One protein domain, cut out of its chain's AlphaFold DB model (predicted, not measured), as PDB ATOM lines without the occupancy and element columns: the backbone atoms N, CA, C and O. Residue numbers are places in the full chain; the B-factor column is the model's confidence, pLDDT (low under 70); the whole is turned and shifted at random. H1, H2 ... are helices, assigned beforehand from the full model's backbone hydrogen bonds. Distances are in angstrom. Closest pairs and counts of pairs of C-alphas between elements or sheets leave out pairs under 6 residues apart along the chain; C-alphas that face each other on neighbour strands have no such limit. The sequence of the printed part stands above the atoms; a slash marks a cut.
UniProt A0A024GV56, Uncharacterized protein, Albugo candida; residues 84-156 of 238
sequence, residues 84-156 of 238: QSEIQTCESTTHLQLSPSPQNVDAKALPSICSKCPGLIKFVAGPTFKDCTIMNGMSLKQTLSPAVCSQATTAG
ATOM      1  N   GLN A  84     159.809 157.841 277.285       76.44
ATOM      2  CA  GLN A  84     159.991 157.239 275.953       76.44
ATOM      3  C   GLN A  84     160.878 158.088 275.016       76.44
ATOM      4  O   GLN A  84     161.645 157.534 274.232       76.44
ATOM      5  N   SER A  85     160.838 159.418 275.132       78.38
ATOM      6  CA  SER A  85     161.705 160.341 274.384       78.38
ATOM      7  C   SER A  85     163.176 160.253 274.807       78.38
ATOM      8  O   SER A  85     164.065 160.235 273.953       78.38
ATOM      9  N   GLU A  86     163.454 160.140 276.108       77.25
ATOM     10  CA  GLU A  86     164.805 159.900 276.628       77.25
ATOM     11  C   GLU A  86     165.326 158.518 276.213       77.25
ATOM     12  O   GLU A  86     166.512 158.371 275.924       77.25
ATOM     13  N   ILE A  87     164.442 157.518 276.111       77.94
ATOM     14  CA  ILE A  87     164.782 156.179 275.614       77.94
ATOM     15  C   ILE A  87     165.140 156.230 274.133       77.94
ATOM     16  O   ILE A  87     166.243 155.827 273.793       77.94
ATOM     17  N   GLN A  88     164.301 156.811 273.272       80.00
ATOM     18  CA  GLN A  88     164.613 156.954 271.842       80.00
ATOM     19  C   GLN A  88     165.901 157.759 271.609       80.00
ATOM     20  O   GLN A  88     166.689 157.442 270.715       80.00
ATOM     21  N   THR A  89     166.161 158.766 272.449       80.06
ATOM     22  CA  THR A  89     167.421 159.527 272.440       80.06
ATOM     23  C   THR A  89     168.606 158.646 272.859       80.06
ATOM     24  O   THR A  89     169.654 158.676 272.212       80.06
ATOM     25  N   CYS A  90     168.448 157.819 273.896       80.69
ATOM     26  CA  CYS A  90     169.453 156.858 274.347       80.69
ATOM     27  C   CYS A  90     169.751 155.783 273.291       80.69
ATOM     28  O   CYS A  90     170.915 155.568 272.956       80.69
ATOM     29  N   GLU A  91     168.719 155.151 272.728       81.06
ATOM     30  CA  GLU A  91     168.795 154.159 271.648       81.06
ATOM     31  C   GLU A  91     169.539 154.744 270.438       81.06
ATOM     32  O   GLU A  91     170.519 154.163 269.970       81.06
ATOM     33  N   SER A  92     169.181 155.963 270.016       79.56
ATOM     34  CA  SER A  92     169.855 156.679 268.919       79.56
ATOM     35  C   SER A  92     171.321 157.025 269.216       79.56
ATOM     36  O   SER A  92     172.137 157.064 268.300       79.56
ATOM     37  N   THR A  93     171.671 157.275 270.483       79.38
ATOM     38  CA  THR A  93     173.026 157.687 270.908       79.38
ATOM     39  C   THR A  93     173.948 156.500 271.213       79.38
ATOM     40  O   THR A  93     175.169 156.637 271.161       79.38
ATOM     41  N   THR A  94     173.388 155.339 271.558       73.19
ATOM     42  CA  THR A  94     174.136 154.144 271.999       73.19
ATOM     43  C   THR A  94     174.005 152.948 271.052       73.19
ATOM     44  O   THR A  94     174.669 151.937 271.265       73.19
ATOM     45  N   HIS A  95     173.174 153.059 270.009       69.56
ATOM     46  CA  HIS A  95     172.791 151.986 269.080       69.56
ATOM     47  C   HIS A  95     172.170 150.745 269.748       69.56
ATOM     48  O   HIS A  95     172.115 149.670 269.149       69.56
ATOM     49  N   LEU A  96     171.662 150.892 270.974       69.12
ATOM     50  CA  LEU A  96     170.848 149.878 271.632       69.12
ATOM     51  C   LEU A  96     169.415 149.900 271.081       69.12
ATOM     52  O   LEU A  96     168.912 150.957 270.713       69.12
ATOM     53  N   GLN A  97     168.740 148.752 271.100       67.81
ATOM     54  CA  GLN A  97     167.278 148.686 271.021       67.81
ATOM     55  C   GLN A  97     166.763 148.083 272.325       67.81
ATOM     56  O   GLN A  97     167.029 146.921 272.637       67.81
ATOM     57  N   LEU A  98     166.059 148.903 273.092       65.88
ATOM     58  CA  LEU A  98     165.329 148.540 274.302       65.88
ATOM     59  C   LEU A  98     163.860 148.230 273.969       65.88
ATOM     60  O   LEU A  98     163.239 147.414 274.648       65.88
ATOM     61  N   SER A  99     163.328 148.840 272.906       57.06
ATOM     62  CA  SER A  99     161.957 148.681 272.413       57.06
ATOM     63  C   SER A  99     161.942 148.280 270.924       57.06
ATOM     64  O   SER A  99     162.806 148.729 270.172       57.06
ATOM     65  N   PRO A 100     160.996 147.441 270.445       53.22
ATOM     66  CA  PRO A 100     159.915 146.760 271.173       53.22
ATOM     67  C   PRO A 100     160.348 145.454 271.865       53.22
ATOM     68  O   PRO A 100     159.524 144.787 272.481       53.22
ATOM     69  N   SER A 101     161.626 145.080 271.761       57.53
ATOM     70  CA  SER A 101     162.225 143.952 272.478       57.53
ATOM     71  C   SER A 101     163.610 144.364 272.974       57.53
ATOM     72  O   SER A 101     164.393 144.852 272.155       57.53
ATOM     73  N   PRO A 102     163.952 144.149 274.258       60.97
ATOM     74  CA  PRO A 102     165.264 144.500 274.781       60.97
ATOM     75  C   PRO A 102     166.327 143.575 274.187       60.97
ATOM     76  O   PRO A 102     166.473 142.416 274.592       60.97
ATOM     77  N   GLN A 103     167.085 144.089 273.221       59.22
ATOM     78  CA  GLN A 103     168.288 143.422 272.746       59.22
ATOM     79  C   GLN A 103     169.313 143.353 273.886       59.22
ATOM     80  O   GLN A 103     169.308 144.178 274.801       59.22
ATOM     81  N   ASN A 104     170.174 142.333 273.852       63.38
ATOM     82  CA  ASN A 104     171.132 142.068 274.922       63.38
ATOM     83  C   ASN A 104     171.980 143.315 275.239       63.38
ATOM     84  O   ASN A 104     172.705 143.806 274.372       63.38
ATOM     85  N   VAL A 105     171.904 143.798 276.482       71.00
ATOM     86  CA  VAL A 105     172.671 144.957 276.957       71.00
ATOM     87  C   VAL A 105     174.130 144.533 277.128       71.00
ATOM     88  O   VAL A 105     174.546 144.090 278.198       71.00
ATOM     89  N   ASP A 106     174.901 144.611 276.043       69.75
ATOM     90  CA  ASP A 106     176.300 144.186 276.035       69.75
ATOM     91  C   ASP A 106     177.140 144.998 277.035       69.75
ATOM     92  O   ASP A 106     176.993 146.218 277.161       69.75
ATOM     93  N   ALA A 107     178.070 144.326 277.716       73.12
ATOM     94  CA  ALA A 107     178.931 144.939 278.725       73.12
ATOM     95  C   ALA A 107     179.770 146.118 278.187       73.12
ATOM     96  O   ALA A 107     180.155 146.990 278.963       73.12
ATOM     97  N   LYS A 108     180.024 146.189 276.870       76.06
ATOM     98  CA  LYS A 108     180.690 147.325 276.206       76.06
ATOM     99  C   LYS A 108     179.759 148.510 275.958       76.06
ATOM    100  O   LYS A 108     180.219 149.647 275.956       76.06
ATOM    101  N   ALA A 109     178.466 148.264 275.744       78.25
ATOM    102  CA  ALA A 109     177.467 149.321 275.609       78.25
ATOM    103  C   ALA A 109     177.101 149.921 276.976       78.25
ATOM    104  O   ALA A 109     176.818 151.113 277.072       78.25
ATOM    105  N   LEU A 110     177.166 149.110 278.036       80.19
ATOM    106  CA  LEU A 110     176.809 149.471 279.407       80.19
ATOM    107  C   LEU A 110     177.438 150.802 279.894       80.19
ATOM    108  O   LEU A 110     176.659 151.696 280.222       80.19
ATOM    109  N   PRO A 111     178.768 151.040 279.866       82.88
ATOM    110  CA  PRO A 111     179.340 152.333 280.274       82.88
ATOM    111  C   PRO A 111     178.875 153.516 279.402       82.88
ATOM    112  O   PRO A 111     178.670 154.615 279.920       82.88
ATOM    113  N   SER A 112     178.631 153.303 278.104       84.31
ATOM    114  CA  SER A 112     178.074 154.333 277.215       84.31
ATOM    115  C   SER A 112     176.641 154.701 277.605       84.31
ATOM    116  O   SER A 112     176.314 155.884 277.646       84.31
ATOM    117  N   ILE A 113     175.806 153.722 277.965       84.19
ATOM    118  CA  ILE A 113     174.448 153.948 278.489       84.19
ATOM    119  C   ILE A 113     174.518 154.694 279.829       84.19
ATOM    120  O   ILE A 113     173.801 155.673 280.024       84.19
ATOM    121  N   CYS A 114     175.433 154.304 280.720       85.38
ATOM    122  CA  CYS A 114     175.650 154.968 282.009       85.38
ATOM    123  C   CYS A 114     176.057 156.442 281.877       85.38
ATOM    124  O   CYS A 114     175.591 157.278 282.648       85.38
ATOM    125  N   SER A 115     176.892 156.768 280.887       85.62
ATOM    126  CA  SER A 115     177.337 158.138 280.617       85.62
ATOM    127  C   SER A 115     176.300 158.972 279.852       85.62
ATOM    128  O   SER A 115     176.099 160.145 280.167       85.62
ATOM    129  N   LYS A 116     175.634 158.393 278.843       85.75
ATOM    130  CA  LYS A 116     174.750 159.120 277.914       85.75
ATOM    131  C   LYS A 116     173.282 159.152 278.337       85.75
ATOM    132  O   LYS A 116     172.567 160.045 277.893       85.75
ATOM    133  N   CYS A 117     172.828 158.217 279.173       86.31
ATOM    134  CA  CYS A 117     171.406 157.999 279.462       86.31
ATOM    135  C   CYS A 117     171.055 158.045 280.970       86.31
ATOM    136  O   CYS A 117     170.385 157.138 281.478       86.31
ATOM    137  N   PRO A 118     171.455 159.088 281.729       85.50
ATOM    138  CA  PRO A 118     171.217 159.147 283.175       85.50
ATOM    139  C   PRO A 118     169.724 159.196 283.558       85.50
ATOM    140  O   PRO A 118     169.366 158.764 284.654       85.50
ATOM    141  N   GLY A 119     168.846 159.692 282.678       84.50
ATOM    142  CA  GLY A 119     167.393 159.683 282.888       84.50
ATOM    143  C   GLY A 119     166.782 158.284 282.795       84.50
ATOM    144  O   GLY A 119     166.053 157.885 283.703       84.50
ATOM    145  N   LEU A 120     167.178 157.485 281.793       83.12
ATOM    146  CA  LEU A 120     166.827 156.059 281.697       83.12
ATOM    147  C   LEU A 120     167.207 155.315 282.985       83.12
ATOM    148  O   LEU A 120     166.395 154.565 283.519       83.12
ATOM    149  N   ILE A 121     168.403 155.556 283.526       86.19
ATOM    150  CA  ILE A 121     168.859 154.909 284.767       86.19
ATOM    151  C   ILE A 121     168.055 155.372 285.981       86.19
ATOM    152  O   ILE A 121     167.697 154.546 286.817       86.19
ATOM    153  N   LYS A 122     167.692 156.657 286.081       85.12
ATOM    154  CA  LYS A 122     166.792 157.143 287.143       85.12
ATOM    155  C   LYS A 122     165.383 156.556 287.034       85.12
ATOM    156  O   LYS A 122     164.785 156.249 288.060       85.12
ATOM    157  N   PHE A 123     164.868 156.360 285.820       84.25
ATOM    158  CA  PHE A 123     163.580 155.709 285.585       84.25
ATOM    159  C   PHE A 123     163.627 154.217 285.930       84.25
ATOM    160  O   PHE A 123     162.798 153.745 286.704       84.25
ATOM    161  N   VAL A 124     164.636 153.489 285.440       82.25
ATOM    162  CA  VAL A 124     164.831 152.056 285.704       82.25
ATOM    163  C   VAL A 124     165.171 151.789 287.173       82.25
ATOM    164  O   VAL A 124     164.725 150.787 287.717       82.25
ATOM    165  N   ALA A 125     165.861 152.688 287.876       83.81
ATOM    166  CA  ALA A 125     166.019 152.613 289.333       83.81
ATOM    167  C   ALA A 125     164.740 152.994 290.111       83.81
ATOM    168  O   ALA A 125     164.649 152.741 291.312       83.81
ATOM    169  N   GLY A 126     163.749 153.602 289.451       82.94
ATOM    170  CA  GLY A 126     162.534 154.116 290.075       82.94
ATOM    171  C   GLY A 126     161.579 153.024 290.583       82.94
ATOM    172  O   GLY A 126     161.599 151.884 290.105       82.94
ATOM    173  N   PRO A 127     160.686 153.355 291.535       78.94
ATOM    174  CA  PRO A 127     159.678 152.420 292.043       78.94
ATOM    175  C   PRO A 127     158.567 152.133 291.019       78.94
ATOM    176  O   PRO A 127     157.930 151.089 291.089       78.94
ATOM    177  N   THR A 128     158.348 153.041 290.064       77.81
ATOM    178  CA  THR A 128     157.341 152.924 288.999       77.81
ATOM    179  C   THR A 128     157.743 151.957 287.889       77.81
ATOM    180  O   THR A 128     156.866 151.364 287.268       77.81
ATOM    181  N   PHE A 129     159.043 151.775 287.632       79.94
ATOM    182  CA  PHE A 129     159.495 150.835 286.612       79.94
ATOM    183  C   PHE A 129     159.374 149.394 287.114       79.94
ATOM    184  O   PHE A 129     159.961 149.012 288.135       79.94
ATOM    185  N   LYS A 130     158.611 148.584 286.382       79.44
ATOM    186  CA  LYS A 130     158.438 147.159 286.650       79.44
ATOM    187  C   LYS A 130     159.630 146.409 286.059       79.44
ATOM    188  O   LYS A 130     159.940 146.599 284.890       79.44
ATOM    189  N   ASP A 131     160.310 145.595 286.866       77.44
ATOM    190  CA  ASP A 131     161.476 144.861 286.370       77.44
ATOM    191  C   ASP A 131     161.093 143.889 285.246       77.44
ATOM    192  O   ASP A 131     160.009 143.298 285.248       77.44
ATOM    193  N   CYS A 132     162.005 143.745 284.292       75.44
ATOM    194  CA  CYS A 132     161.869 142.910 283.114       75.44
ATOM    195  C   CYS A 132     163.169 142.136 282.891       75.44
ATOM    196  O   CYS A 132     164.270 142.645 283.118       75.44
ATOM    197  N   THR A 133     163.037 140.897 282.429       75.25
ATOM    198  CA  THR A 133     164.177 140.017 282.181       75.25
ATOM    199  C   THR A 133     164.683 140.223 280.757       75.25
ATOM    200  O   THR A 133     163.940 139.994 279.803       75.25
ATOM    201  N   ILE A 134     165.943 140.628 280.597       74.81
ATOM    202  CA  ILE A 134     166.580 140.705 279.276       74.81
ATOM    203  C   ILE A 134     167.029 139.316 278.800       74.81
ATOM    204  O   ILE A 134     167.156 138.374 279.589       74.81
ATOM    205  N   MET A 135     167.316 139.179 277.501       59.59
ATOM    206  CA  MET A 135     168.045 138.010 276.992       59.59
ATOM    207  C   MET A 135     169.326 137.799 277.821       59.59
ATOM    208  O   MET A 135     170.039 138.761 278.089       59.59
ATOM    209  N   ASN A 136     169.597 136.544 278.207       63.41
ATOM    210  CA  ASN A 136     170.535 136.098 279.263       63.41
ATOM    211  C   ASN A 136     169.973 136.020 280.698       63.41
ATOM    212  O   ASN A 136     170.716 135.670 281.611       63.41
ATOM    213  N   GLY A 137     168.679 136.269 280.925       67.50
ATOM    214  CA  GLY A 137     168.031 135.961 282.210       67.50
ATOM    215  C   GLY A 137     168.289 136.973 283.335       67.50
ATOM    216  O   GLY A 137     167.854 136.751 284.460       67.50
ATOM    217  N   MET A 138     168.975 138.081 283.043       73.94
ATOM    218  CA  MET A 138     169.249 139.151 284.007       73.94
ATOM    219  C   MET A 138     168.085 140.148 284.090       73.94
ATOM    220  O   MET A 138     167.429 140.441 283.090       73.94
ATOM    221  N   SER A 139     167.858 140.702 285.279       80.62
ATOM    222  CA  SER A 139     166.919 141.805 285.518       80.62
ATOM    223  C   SER A 139     167.461 143.125 284.972       80.62
ATOM    224  O   SER A 139     168.557 143.540 285.360       80.62
ATOM    225  N   LEU A 140     166.693 143.854 284.156       80.25
ATOM    226  CA  LEU A 140     167.115 145.170 283.656       80.25
ATOM    227  C   LEU A 140     167.392 146.150 284.812       80.25
ATOM    228  O   LEU A 140     168.347 146.926 284.731       80.25
ATOM    229  N   LYS A 141     166.636 146.076 285.920       83.12
ATOM    230  CA  LYS A 141     166.887 146.895 287.123       83.12
ATOM    231  C   LYS A 141     168.218 146.578 287.808       83.12
ATOM    232  O   LYS A 141     168.743 147.448 288.493       83.12
ATOM    233  N   GLN A 142     168.782 145.382 287.620       82.94
ATOM    234  CA  GLN A 142     170.137 145.049 288.073       82.94
ATOM    235  C   GLN A 142     171.181 145.551 287.067       82.94
ATOM    236  O   GLN A 142     172.089 146.292 287.451       82.94
ATOM    237  N   THR A 143     171.026 145.207 285.783       81.88
ATOM    238  CA  THR A 143     171.971 145.547 284.703       81.88
ATOM    239  C   THR A 143     172.174 147.055 284.540       81.88
ATOM    240  O   THR A 143     173.303 147.498 284.363       81.88
ATOM    241  N   LEU A 144     171.106 147.852 284.648       82.25
ATOM    242  CA  LEU A 144     171.148 149.318 284.590       82.25
ATOM    243  C   LEU A 144     171.032 149.972 285.980       82.25
ATOM    244  O   LEU A 144     170.620 151.127 286.098       82.25
ATOM    245  N   SER A 145     171.381 149.251 287.052       85.00
ATOM    246  CA  SER A 145     171.418 149.838 288.395       85.00
ATOM    247  C   SER A 145     172.509 150.917 288.503       85.00
ATOM    248  O   SER A 145     173.587 150.764 287.917       85.00
ATOM    249  N   PRO A 146     172.313 151.975 289.317       81.81
ATOM    250  CA  PRO A 146     173.352 152.975 289.565       81.81
ATOM    251  C   PRO A 146     174.670 152.362 290.060       81.81
ATOM    252  O   PRO A 146     175.738 152.796 289.642       81.81
ATOM    253  N   ALA A 147     174.603 151.306 290.880       83.06
ATOM    254  CA  ALA A 147     175.776 150.608 291.404       83.06
ATOM    255  C   ALA A 147     176.568 149.852 290.320       83.06
ATOM    256  O   ALA A 147     177.800 149.887 290.331       83.06
ATOM    257  N   VAL A 148     175.895 149.191 289.369       84.38
ATOM    258  CA  VAL A 148     176.566 148.571 288.210       84.38
ATOM    259  C   VAL A 148     177.116 149.651 287.277       84.38
ATOM    260  O   VAL A 148     178.233 149.512 286.788       84.38
ATOM    261  N   CYS A 149     176.413 150.771 287.103       83.25
ATOM    262  CA  CYS A 149     176.897 151.883 286.290       83.25
ATOM    263  C   CYS A 149     178.134 152.592 286.858       83.25
ATOM    264  O   CYS A 149     179.052 152.903 286.096       83.25
ATOM    265  N   SER A 150     178.211 152.808 288.175       82.56
ATOM    266  CA  SER A 150     179.432 153.307 288.820       82.56
ATOM    267  C   SER A 150     180.604 152.354 288.577       82.56
ATOM    268  O   SER A 150     181.653 152.796 288.121       82.56
ATOM    269  N   GLN A 151     180.403 151.044 288.764       81.25
ATOM    270  CA  GLN A 151     181.435 150.033 288.505       81.25
ATOM    271  C   GLN A 151     181.867 149.987 287.032       81.25
ATOM    272  O   GLN A 151     183.062 149.972 286.758       81.25
ATOM    273  N   ALA A 152     180.929 150.014 286.081       77.38
ATOM    274  CA  ALA A 152     181.232 150.006 284.648       77.38
ATOM    275  C   ALA A 152     182.006 151.259 284.207       77.38
ATOM    276  O   ALA A 152     182.928 151.164 283.399       77.38
ATOM    277  N   THR A 153     181.673 152.423 284.775       71.50
ATOM    278  CA  THR A 153     182.388 153.681 284.517       71.50
ATOM    279  C   THR A 153     183.808 153.634 285.090       71.50
ATOM    280  O   THR A 153     184.754 154.000 284.400       71.50
ATOM    281  N   THR A 154     183.989 153.117 286.311       68.31
ATOM    282  CA  THR A 154     185.318 152.943 286.925       68.31
ATOM    283  C   THR A 154     186.166 151.909 286.177       68.31
ATOM    284  O   THR A 154     187.333 152.166 285.900       68.31
ATOM    285  N   ALA A 155     185.592 150.768 285.788       60.25
ATOM    286  CA  ALA A 155     186.297 149.717 285.049       60.25
ATOM    287  C   ALA A 155     186.690 150.148 283.624       60.25
ATOM    288  O   ALA A 155     187.732 149.728 283.123       60.25
ATOM    289  N   GLY A 156     185.896 151.014 282.983       54.03
ATOM    290  CA  GLY A 156     186.246 151.641 281.705       54.03
ATOM    291  C   GLY A 156     187.320 152.733 281.807       54.03
ATOM    292  O   GLY A 156     187.904 153.095 280.789       54.03
TER     293      GLY A 156
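AT A GLANCE: This is residues 84 to 156 of the 238 residues of an uncharacterized protein of Albugo candida (UniProt A0A024GV56). Picture a compact cluster of crossed helices: short H2 sits between the two longest helices, H1 and H5, and crosses both, while H3 crosses H1 beside H2. Little H4 lies near one end of H3, and two long loops, residues 95 to 109 and 125 to 139, run around the helices. The printed part has 73 residues with five named helices, H1 to H5 in order, and no named strand; the class is all helix. It is compact, with a radius of gyration of the C-alphas of 11.1 A, and rounded, spanning 29 by 23 by 23 A.

IN THESE COORDINATES: Find C-alpha 84 at (159.991, 157.239, 275.953); from there H1 runs 15.0 A through residues 84 to 94. Look next at H2, residues 110 to 116, and H3, residues 118 to 124. H4 is residues 140 to 143. H5, residues 146 to 156, runs 15.2 A to C-alpha 156 at (186.246, 151.641, 281.705).

HOW THE PARTS SIT: Start at Thr 94 and Ile 113, the closest C-alphas of H1 and H2, 6.5 A apart: these helices touch at a steep tilt of 64 degrees. H1 also touches H3 at a steep tilt of 57 degrees, closest at the C-alphas of Ile 87 and Leu 120, 6.4 A. H2 touches H5, about perpendicular at 79 degrees, closest at the C-alphas of Pro 111 and Ala 152, 5.3 A. H3 and H4 are close but not clearly touching, with the C-alphas of Val 124 and Lys 141 closest at 5.7 A. H1 and H5 are apart. Every O i to N i+4 pair is within hydrogen-bond range in H1, H2, H3 and H5; H4 is too short for one.

THE WHOLE: The farthest C-alphas, Pro 100 and Thr 154, are 30.5 A apart. The printed part has no cut. The links H1 to H2 and H3 to H4 are long. Look for pLDDT under 70 at residues 95 to 104, 106, 135 to 137 and 154 to 156.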